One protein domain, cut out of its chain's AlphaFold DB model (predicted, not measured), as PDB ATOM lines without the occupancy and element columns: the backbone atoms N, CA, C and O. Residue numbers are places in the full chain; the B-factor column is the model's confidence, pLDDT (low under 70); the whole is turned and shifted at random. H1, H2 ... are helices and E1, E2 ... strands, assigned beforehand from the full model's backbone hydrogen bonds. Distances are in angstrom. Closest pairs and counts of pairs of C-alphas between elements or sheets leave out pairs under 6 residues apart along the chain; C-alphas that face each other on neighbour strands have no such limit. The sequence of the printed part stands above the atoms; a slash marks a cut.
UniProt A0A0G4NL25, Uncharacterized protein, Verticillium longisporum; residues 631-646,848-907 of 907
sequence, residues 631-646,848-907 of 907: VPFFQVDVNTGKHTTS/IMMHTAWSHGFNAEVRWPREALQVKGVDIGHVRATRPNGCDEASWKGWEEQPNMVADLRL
ATOM      1  N   VAL A 631     132.433 177.594 154.090       45.97
ATOM      2  CA  VAL A 631     133.731 177.149 153.565       45.97
ATOM      3  C   VAL A 631     134.811 177.995 154.241       45.97
ATOM      4  O   VAL A 631     134.803 179.219 154.083       45.97
ATOM      5  N   PRO A 632     135.773 177.395 154.959       55.12
ATOM      6  CA  PRO A 632     136.923 178.139 155.439       55.12
ATOM      7  C   PRO A 632     137.672 178.750 154.247       55.12
ATOM      8  O   PRO A 632     138.120 178.021 153.363       55.12
ATOM      9  N   PHE A 633     137.812 180.080 154.208       58.94
ATOM     10  CA  PHE A 633     138.363 180.815 153.057       58.94
ATOM     11  C   PHE A 633     139.744 180.340 152.588       58.94
ATOM     12  O   PHE A 633     140.058 180.491 151.412       58.94
ATOM     13  N   PHE A 634     140.541 179.708 153.455       64.38
ATOM     14  CA  PHE A 634     141.815 179.105 153.054       64.38
ATOM     15  C   PHE A 634     141.656 178.050 151.947       64.38
ATOM     16  O   PHE A 634     142.563 177.894 151.138       64.38
ATOM     17  N   GLN A 635     140.501 177.372 151.847       66.56
ATOM     18  CA  GLN A 635     140.228 176.411 150.769       66.56
ATOM     19  C   GLN A 635     140.209 177.072 149.388       66.56
ATOM     20  O   GLN A 635     140.502 176.407 148.398       66.56
ATOM     21  N   VAL A 636     139.890 178.369 149.303       70.75
ATOM     22  CA  VAL A 636     139.895 179.089 148.025       70.75
ATOM     23  C   VAL A 636     141.300 179.121 147.432       70.75
ATOM     24  O   VAL A 636     141.432 178.927 146.233       70.75
ATOM     25  N   ASP A 637     142.329 179.271 148.264       76.12
ATOM     26  CA  ASP A 637     143.727 179.280 147.831       76.12
ATOM     27  C   ASP A 637     144.281 177.852 147.701       76.12
ATOM     28  O   ASP A 637     144.563 177.376 146.599       76.12
ATOM     29  N   VAL A 638     144.324 177.096 148.805       79.00
ATOM     30  CA  VAL A 638     145.084 175.834 148.864       79.00
ATOM     31  C   VAL A 638     144.500 174.698 148.020       79.00
ATOM     32  O   VAL A 638     145.199 173.709 147.794       79.00
ATOM     33  N   ASN A 639     143.253 174.798 147.542       83.06
ATOM     34  CA  ASN A 639     142.658 173.823 146.616       83.06
ATOM     35  C   ASN A 639     142.714 174.248 145.143       83.06
ATOM     36  O   ASN A 639     142.223 173.519 144.277       83.06
ATOM     37  N   THR A 640     143.318 175.393 144.825       84.31
ATOM     38  CA  THR A 640     143.443 175.852 143.440       84.31
ATOM     39  C   THR A 640     144.223 174.843 142.599       84.31
ATOM     40  O   THR A 640     145.275 174.340 142.996       84.31
ATOM     41  N   GLY A 641     143.687 174.505 141.424       81.81
ATOM     42  CA  GLY A 641     144.264 173.497 140.536       81.81
ATOM     43  C   GLY A 641     144.089 172.041 140.992       81.81
ATOM     44  O   GLY A 641     144.543 171.144 140.283       81.81
ATOM     45  N   LYS A 642     143.432 171.777 142.131       85.19
ATOM     46  CA  LYS A 642     143.220 170.417 142.649       85.19
ATOM     47  C   LYS A 642     141.864 169.841 142.228       85.19
ATOM     48  O   LYS A 642     140.906 170.557 141.938       85.19
ATOM     49  N   HIS A 643     141.813 168.515 142.203       84.00
ATOM     50  CA  HIS A 643     140.599 167.711 142.103       84.00
ATOM     51  C   HIS A 643     140.343 167.134 143.502       84.00
ATOM     52  O   HIS A 643     141.251 166.545 144.092       84.00
ATOM     53  N   THR A 644     139.160 167.354 144.074       83.50
ATOM     54  CA  THR A 644     138.908 167.112 145.504       83.50
ATOM     55  C   THR A 644     137.801 166.080 145.714       83.50
ATOM     56  O   THR A 644     136.649 166.291 145.351       83.50
ATOM     57  N   THR A 645     138.123 164.972 146.381       83.75
ATOM     58  CA  THR A 645     137.163 163.902 146.700       83.75
ATOM     59  C   THR A 645     137.203 163.549 148.190       83.75
ATOM     60  O   THR A 645     138.212 163.784 148.857       83.75
ATOM     61  N   SER A 646     136.115 162.986 148.716       85.62
ATOM     62  CA  SER A 646     135.985 162.593 150.124       85.62
ATOM     63  C   SER A 646     135.663 161.108 150.214       85.62
ATOM     64  O   SER A 646     134.603 160.672 149.773       85.62
ATOM     65  N   ILE A 848     146.063 193.283 139.429       73.06
ATOM     66  CA  ILE A 848     147.296 192.814 138.787       73.06
ATOM     67  C   ILE A 848     148.007 191.713 139.588       73.06
ATOM     68  O   ILE A 848     148.656 190.850 139.002       73.06
ATOM     69  N   MET A 849     147.857 191.706 140.916       76.12
ATOM     70  CA  MET A 849     148.501 190.735 141.810       76.12
ATOM     71  C   MET A 849     147.669 189.464 142.015       76.12
ATOM     72  O   MET A 849     148.125 188.531 142.675       76.12
ATOM     73  N   MET A 850     146.460 189.410 141.452       79.44
ATOM     74  CA  MET A 850     145.498 188.339 141.690       79.44
ATOM     75  C   MET A 850     145.099 187.660 140.370       79.44
ATOM     76  O   MET A 850     145.047 188.289 139.311       79.44
ATOM     77  N   HIS A 851     144.833 186.359 140.423       78.31
ATOM     78  CA  HIS A 851     144.076 185.641 139.405       78.31
ATOM     79  C   HIS A 851     142.612 185.570 139.814       78.31
ATOM     80  O   HIS A 851     142.284 185.456 140.997       78.31
ATOM     81  N   THR A 852     141.749 185.594 138.805       80.25
ATOM     82  CA  THR A 852     140.307 185.483 138.962       80.25
ATOM     83  C   THR A 852     139.791 184.466 137.958       80.25
ATOM     84  O   THR A 852     140.107 184.549 136.772       80.25
ATOM     85  N   ALA A 853     139.002 183.500 138.417       82.50
ATOM     86  CA  ALA A 853     138.362 182.534 137.534       82.50
ATOM     87  C   ALA A 853     137.022 182.066 138.092       82.50
ATOM     88  O   ALA A 853     136.766 182.113 139.296       82.50
ATOM     89  N   TRP A 854     136.168 181.555 137.211       83.25
ATOM     90  CA  TRP A 854     134.910 180.949 137.619       83.25
ATOM     91  C   TRP A 854     135.132 179.544 138.192       83.25
ATOM     92  O   TRP A 854     135.614 178.640 137.501       83.25
ATOM     93  N   SER A 855     134.725 179.332 139.444       81.62
ATOM     94  CA  SER A 855     134.661 178.005 140.051       81.62
ATOM     95  C   SER A 855     133.272 177.402 139.886       81.62
ATOM     96  O   SER A 855     132.296 177.854 140.483       81.62
ATOM     97  N   HIS A 856     133.194 176.294 139.147       76.25
ATOM     98  CA  HIS A 856     131.971 175.489 139.071       76.25
ATOM     99  C   HIS A 856     131.613 174.812 140.401       76.25
ATOM    100  O   HIS A 856     130.440 174.556 140.643       76.25
ATOM    101  N   GLY A 857     132.600 174.533 141.262       72.31
ATOM    102  CA  GLY A 857     132.369 173.886 142.556       72.31
ATOM    103  C   GLY A 857     131.778 174.838 143.598       72.31
ATOM    104  O   GLY A 857     130.889 174.450 144.346       72.31
ATOM    105  N   PHE A 858     132.232 176.094 143.622       72.81
ATOM    106  CA  PHE A 858     131.651 177.141 144.474       72.81
ATOM    107  C   PHE A 858     130.440 177.832 143.828       72.81
ATOM    108  O   PHE A 858     129.690 178.531 144.510       72.81
ATOM    109  N   ASN A 859     130.237 177.627 142.522       74.50
ATOM    110  CA  ASN A 859     129.300 178.372 141.681       74.50
ATOM    111  C   ASN A 859     129.475 179.892 141.832       74.50
ATOM    112  O   ASN A 859     128.520 180.635 142.058       74.50
ATOM    113  N   ALA A 860     130.729 180.329 141.780       77.62
ATOM    114  CA  ALA A 860     131.110 181.711 141.997       77.62
ATOM    115  C   ALA A 860     132.443 182.030 141.325       77.62
ATOM    116  O   ALA A 860     133.264 181.144 141.065       77.62
ATOM    117  N   GLU A 861     132.676 183.318 141.102       81.56
ATOM    118  CA  GLU A 861     133.997 183.827 140.781       81.56
ATOM    119  C   GLU A 861     134.875 183.786 142.036       81.56
ATOM    120  O   GLU A 861     134.491 184.251 143.110       81.56
ATOM    121  N   VAL A 862     136.048 183.178 141.902       82.06
ATOM    122  CA  VAL A 862     137.031 183.022 142.972       82.06
ATOM    123  C   VAL A 862     138.307 183.756 142.596       82.06
ATOM    124  O   VAL A 862     138.682 183.808 141.423       82.06
ATOM    125  N   ARG A 863     138.963 184.326 143.608       80.38
ATOM    126  CA  ARG A 863     140.132 185.187 143.451       80.38
ATOM    127  C   ARG A 863     141.240 184.761 144.411       80.38
ATOM    128  O   ARG A 863     140.976 184.599 145.601       80.38
ATOM    129  N   TRP A 864     142.461 184.614 143.907       80.88
ATOM    130  CA  TRP A 864     143.643 184.199 144.680       80.88
ATOM    131  C   TRP A 864     144.925 184.846 144.112       80.88
ATOM    132  O   TRP A 864     144.872 185.408 143.017       80.88
ATOM    133  N   PRO A 865     146.057 184.858 144.838       78.94
ATOM    134  CA  PRO A 865     147.294 185.489 144.368       78.94
ATOM    135  C   PRO A 865     147.858 184.849 143.091       78.94
ATOM    136  O   PRO A 865     147.703 183.649 142.865       78.94
ATOM    137  N   ARG A 866     148.538 185.640 142.252       77.69
ATOM    138  CA  ARG A 866     149.307 185.087 141.124       77.69
ATOM    139  C   ARG A 866     150.538 184.326 141.608       77.69
ATOM    140  O   ARG A 866     151.092 184.644 142.659       77.69
ATOM    141  N   GLU A 867     150.971 183.346 140.816       80.94
ATOM    142  CA  GLU A 867     152.195 182.594 141.093       80.94
ATOM    143  C   GLU A 867     153.404 183.541 141.107       80.94
ATOM    144  O   GLU A 867     153.602 184.348 140.193       80.94
ATOM    145  N   ALA A 868     154.201 183.456 142.170       81.06
ATOM    146  CA  ALA A 868     155.380 184.289 142.368       81.06
ATOM    147  C   ALA A 868     156.614 183.714 141.655       81.06
ATOM    148  O   ALA A 868     157.561 184.449 141.361       81.06
ATOM    149  N   LEU A 869     156.624 182.407 141.380       83.12
ATOM    150  CA  LEU A 869     157.712 181.728 140.693       83.12
ATOM    151  C   LEU A 869     157.552 181.798 139.169       83.12
ATOM    152  O   LEU A 869     156.615 181.257 138.596       83.12
ATOM    153  N   GLN A 870     158.549 182.370 138.496       81.50
ATOM    154  CA  GLN A 870     158.658 182.331 137.040       81.50
ATOM    155  C   GLN A 870     159.963 181.654 136.639       81.50
ATOM    156  O   GLN A 870     161.049 182.064 137.056       81.50
ATOM    157  N   VAL A 871     159.867 180.627 135.798       84.44
ATOM    158  CA  VAL A 871     161.029 179.938 135.233       84.44
ATOM    159  C   VAL A 871     160.963 180.066 133.723       84.44
ATOM    160  O   VAL A 871     160.004 179.657 133.079       84.44
ATOM    161  N   LYS A 872     162.005 180.650 133.131       83.12
ATOM    162  CA  LYS A 872     162.050 180.886 131.689       83.12
ATOM    163  C   LYS A 872     161.902 179.569 130.916       83.12
ATOM    164  O   LYS A 872     162.743 178.685 131.047       83.12
ATOM    165  N   GLY A 873     160.885 179.495 130.058       83.75
ATOM    166  CA  GLY A 873     160.607 178.323 129.222       83.75
ATOM    167  C   GLY A 873     159.847 177.200 129.932       83.75
ATOM    168  O   GLY A 873     159.785 176.099 129.391       83.75
ATOM    169  N   VAL A 874     159.292 177.461 131.120       86.12
ATOM    170  CA  VAL A 874     158.429 176.534 131.856       86.12
ATOM    171  C   VAL A 874     157.164 177.280 132.271       86.12
ATOM    172  O   VAL A 874     157.247 178.269 132.996       86.12
ATOM    173  N   ASP A 875     156.006 176.792 131.834       84.81
ATOM    174  CA  ASP A 875     154.711 177.327 132.258       84.81
ATOM    175  C   ASP A 875     154.449 176.866 133.702       84.81
ATOM    176  O   ASP A 875     154.317 175.667 133.964       84.81
ATOM    177  N   ILE A 876     154.419 177.806 134.652       84.38
ATOM    178  CA  ILE A 876     154.178 177.528 136.074       84.38
ATOM    179  C   ILE A 876     152.934 178.286 136.523       84.38
ATOM    180  O   ILE A 876     152.885 179.512 136.469       84.38
ATOM    181  N   GLY A 877     151.940 177.538 136.993       82.69
ATOM    182  CA  GLY A 877     150.761 178.075 137.659       82.69
ATOM    183  C   GLY A 877     149.568 177.126 137.574       82.69
ATOM    184  O   GLY A 877     149.711 175.934 137.292       82.69
ATOM    185  N   HIS A 878     148.375 177.643 137.859       85.56
ATOM    186  CA  HIS A 878     147.168 176.830 137.975       85.56
ATOM    187  C   HIS A 878     146.387 176.777 136.663       85.56
ATOM    188  O   HIS A 878     146.095 177.805 136.062       85.56
ATOM    189  N   VAL A 879     145.960 175.579 136.270       84.50
ATOM    190  CA  VAL A 879     145.168 175.343 135.048       84.50
ATOM    191  C   VAL A 879     143.664 175.222 135.315       84.50
ATOM    192  O   VAL A 879     142.892 174.924 134.408       84.50
ATOM    193  N   ARG A 880     143.220 175.403 136.565       85.00
ATOM    194  CA  ARG A 880     141.815 175.256 136.973       85.00
ATOM    195  C   ARG A 880     141.517 176.039 138.249       85.00
ATOM    196  O   ARG A 880     142.333 176.041 139.172       85.00
ATOM    197  N   ALA A 881     140.321 176.621 138.328       85.56
ATOM    198  CA  ALA A 881     139.822 177.272 139.530       85.56
ATOM    199  C   ALA A 881     139.660 176.290 140.703       85.56
ATOM    200  O   ALA A 881     139.384 175.102 140.509       85.56
ATOM    201  N   THR A 882     139.786 176.816 141.922       84.56
ATOM    202  CA  THR A 882     139.547 176.082 143.175       84.56
ATOM    203  C   THR A 882     138.148 175.459 143.241       84.56
ATOM    204  O   THR A 882     137.207 175.948 142.608       84.56
ATOM    205  N   ARG A 883     137.980 174.390 144.022       79.25
ATOM    206  CA  ARG A 883     136.686 173.746 144.280       79.25
ATOM    207  C   ARG A 883     136.552 173.301 145.752       79.25
ATOM    208  O   ARG A 883     137.574 173.104 146.415       79.25
ATOM    209  N   PRO A 884     135.319 173.136 146.281       77.81
ATOM    210  CA  PRO A 884     135.099 172.652 147.645       77.81
ATOM    211  C   PRO A 884     135.673 171.250 147.856       77.81
ATOM    212  O   PRO A 884     135.706 170.438 146.935       77.81
ATOM    213  N   ASN A 885     136.075 170.920 149.081       78.44
ATOM    214  CA  ASN A 885     136.481 169.550 149.403       78.44
ATOM    215  C   ASN A 885     135.347 168.548 149.123       78.44
ATOM    216  O   ASN A 885     134.219 168.745 149.568       78.44
ATOM    217  N   GLY A 886     135.660 167.451 148.430       78.38
ATOM    218  CA  GLY A 886     134.708 166.367 148.178       78.38
ATOM    219  C   GLY A 886     133.712 166.607 147.045       78.38
ATOM    220  O   GLY A 886     132.757 165.843 146.938       78.38
ATOM    221  N   CYS A 887     133.886 167.654 146.234       79.31
ATOM    222  CA  CYS A 887     132.946 167.975 145.159       79.31
ATOM    223  C   CYS A 887     133.112 167.107 143.908       79.31
ATOM    224  O   CYS A 887     132.230 167.107 143.051       79.31
ATOM    225  N   ASP A 888     134.241 166.418 143.777       79.75
ATOM    226  CA  ASP A 888     134.573 165.655 142.592       79.75
ATOM    227  C   ASP A 888     134.589 164.132 142.855       79.75
ATOM    228  O   ASP A 888     134.769 163.649 143.983       79.75
ATOM    229  N   GLU A 889     134.400 163.351 141.787       81.88
ATOM    230  CA  GLU A 889     134.427 161.887 141.835       81.88
ATOM    231  C   GLU A 889     135.817 161.351 142.218       81.88
ATOM    232  O   GLU A 889     136.849 161.926 141.889       81.88
ATOM    233  N   ALA A 890     135.872 160.192 142.878       82.38
ATOM    234  CA  ALA A 890     137.130 159.555 143.270       82.38
ATOM    235  C   ALA A 890     137.816 158.849 142.085       82.38
ATOM    236  O   ALA A 890     137.904 157.621 142.029       82.38
ATOM    237  N   SER A 891     138.261 159.631 141.102       81.88
ATOM    238  CA  SER A 891     138.752 159.152 139.813       81.88
ATOM    239  C   SER A 891     139.718 160.157 139.174       81.88
ATOM    240  O   SER A 891     139.564 161.362 139.312       81.88
ATOM    241  N   TRP A 892     140.692 159.662 138.400       78.94
ATOM    242  CA  TRP A 892     141.557 160.517 137.570       78.94
ATOM    243  C   TRP A 892     140.870 161.031 136.292       78.94
ATOM    244  O   TRP A 892     141.415 161.880 135.590       78.94
ATOM    245  N   LYS A 893     139.687 160.503 135.951       73.12
ATOM    246  CA  LYS A 893     138.868 160.970 134.820       73.12
ATOM    247  C   LYS A 893     138.181 162.293 135.169       73.12
ATOM    248  O   LYS A 893     137.799 162.500 136.314       73.12
ATOM    249  N   GLY A 894     137.982 163.157 134.172       64.19
ATOM    250  CA  GLY A 894     137.341 164.467 134.367       64.19
ATOM    251  C   GLY A 894     138.287 165.555 134.889       64.19
ATOM    252  O   GLY A 894     137.834 166.599 135.363       64.19
ATOM    253  N   TRP A 895     139.603 165.327 134.811       69.56
ATOM    254  CA  TRP A 895     140.605 166.363 135.048       69.56
ATOM    255  C   TRP A 895     140.669 167.300 133.836       69.56
ATOM    256  O   TRP A 895     141.460 167.113 132.918       69.56
ATOM    257  N   GLU A 896     139.762 168.270 133.807       68.94
ATOM    258  CA  GLU A 896     139.662 169.263 132.736       68.94
ATOM    259  C   GLU A 896     140.359 170.566 133.136       68.94
ATOM    260  O   GLU A 896     140.075 171.143 134.195       68.94
ATOM    261  N   GLU A 897     141.261 171.024 132.271       82.50
ATOM    262  CA  GLU A 897     141.871 172.349 132.339       82.50
ATOM    263  C   GLU A 897     140.858 173.408 131.890       82.50
ATOM    264  O   GLU A 897     140.107 173.207 130.935       82.50
ATOM    265  N   GLN A 898     140.834 174.553 132.565       83.00
ATOM    266  CA  GLN A 898     140.026 175.698 132.167       83.00
ATOM    267  C   GLN A 898     140.772 176.481 131.073       83.00
ATOM    268  O   GLN A 898     141.829 177.051 131.358       83.00
ATOM    269  N   PRO A 899     140.255 176.546 129.826       79.69
ATOM    270  CA  PRO A 899     141.002 177.105 128.695       79.69
ATOM    271  C   PRO A 899     141.450 178.556 128.894       79.69
ATOM    272  O   PRO A 899     142.518 178.936 128.428       79.69
ATOM    273  N   ASN A 900     140.659 179.359 129.608       77.12
ATOM    274  CA  ASN A 900     141.002 180.735 129.962       77.12
ATOM    275  C   ASN A 900     142.200 180.808 130.918       77.12
ATOM    276  O   ASN A 900     143.048 181.671 130.754       77.12
ATOM    277  N   MET A 901     142.311 179.878 131.868       81.38
ATOM    278  CA  MET A 901     143.448 179.836 132.787       81.38
ATOM    279  C   MET A 901     144.713 179.337 132.094       81.38
ATOM    280  O   MET A 901     145.786 179.883 132.307       81.38
ATOM    281  N   VAL A 902     144.591 178.352 131.204       81.38
ATOM    282  CA  VAL A 902     145.721 177.899 130.377       81.38
ATOM    283  C   VAL A 902     146.201 179.012 129.442       81.38
ATOM    284  O   VAL A 902     147.401 179.154 129.224       81.38
ATOM    285  N   ALA A 903     145.282 179.808 128.890       76.19
ATOM    286  CA  ALA A 903     145.632 180.972 128.083       76.19
ATOM    287  C   ALA A 903     146.352 182.047 128.915       76.19
ATOM    288  O   ALA A 903     147.383 182.539 128.470       76.19
ATOM    289  N   ASP A 904     145.862 182.341 130.123       73.06
ATOM    290  CA  ASP A 904     146.488 183.288 131.055       73.06
ATOM    291  C   ASP A 904     147.889 182.856 131.510       73.06
ATOM    292  O   ASP A 904     148.719 183.717 131.766       73.06
ATOM    293  N   LEU A 905     148.163 181.548 131.612       74.31
ATOM    294  CA  LEU A 905     149.498 181.030 131.948       74.31
ATOM    295  C   LEU A 905     150.517 181.180 130.812       74.31
ATOM    296  O   LEU A 905     151.716 181.213 131.069       74.31
ATOM    297  N   ARG A 906     150.048 181.201 129.560       70.31
ATOM    298  CA  ARG A 906     150.904 181.301 128.364       70.31
ATOM    299  C   ARG A 906     151.211 182.746 127.962       70.31
ATOM    300  O   ARG A 906     152.045 182.951 127.076       70.31
ATOM    301  N   LEU A 907     150.491 183.703 128.543       62.06
ATOM    302  CA  LEU A 907     150.704 185.146 128.416       62.06
ATOM    303  C   LEU A 907     151.716 185.610 129.463       62.06
ATOM    304  O   LEU A 907     152.573 186.443 129.088       62.06
TER     305      LEU A 907
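This is residues 631 to 646 and 848 to 907 of the 907 residues of an uncharacterized protein of Verticillium longisporum (UniProt A0A0G4NL25). There is little regular structure here: a two-strand hairpin, E1 and E2, has short helix H1 near E2 and H2 near E1. Residues 866 to 898, with no named element, loop out at one end, return through the middle and loop out at the other end before H2. The 76 printed residues run H1, E1, E2, H2, class mixed, with 25 in named elements; the whole is compact, radius of gyration of the C-alphas 12.6 A, spans 37 by 26 by 18 A.

Find C-alpha 634 at (141.815, 179.105, 153.054), where H1, residues 634 to 638, begins. E1, residues 850 to 855, runs 15.1 A; E2, residues 860 to 865, 16.8 A. H2, residues 899 to 906, runs 10.8 A to C-alpha 906 at (150.904, 181.301, 128.364).

Look at the hairpin E1 and E2, antiparallel at 152 degrees: N 851 and O 864 are 2.8 A apart, within hydrogen-bond range. The closest C-alphas of H1 and E2, Asp 637 and Trp 864, are 5.8 A apart; those of E1 and H2, Ala 853 and Met 901, 7.5 A. H1 and H2 are apart. In both helices every O i to N i+4 pair is within hydrogen-bond range.

Residues 647 to 847 are cut out, leaving 34.2 A between C-alphas 646 and 848. The link E2 to H2 is long. Confidence is under 70 at residues 631 to 635, 894 to 896 and 907.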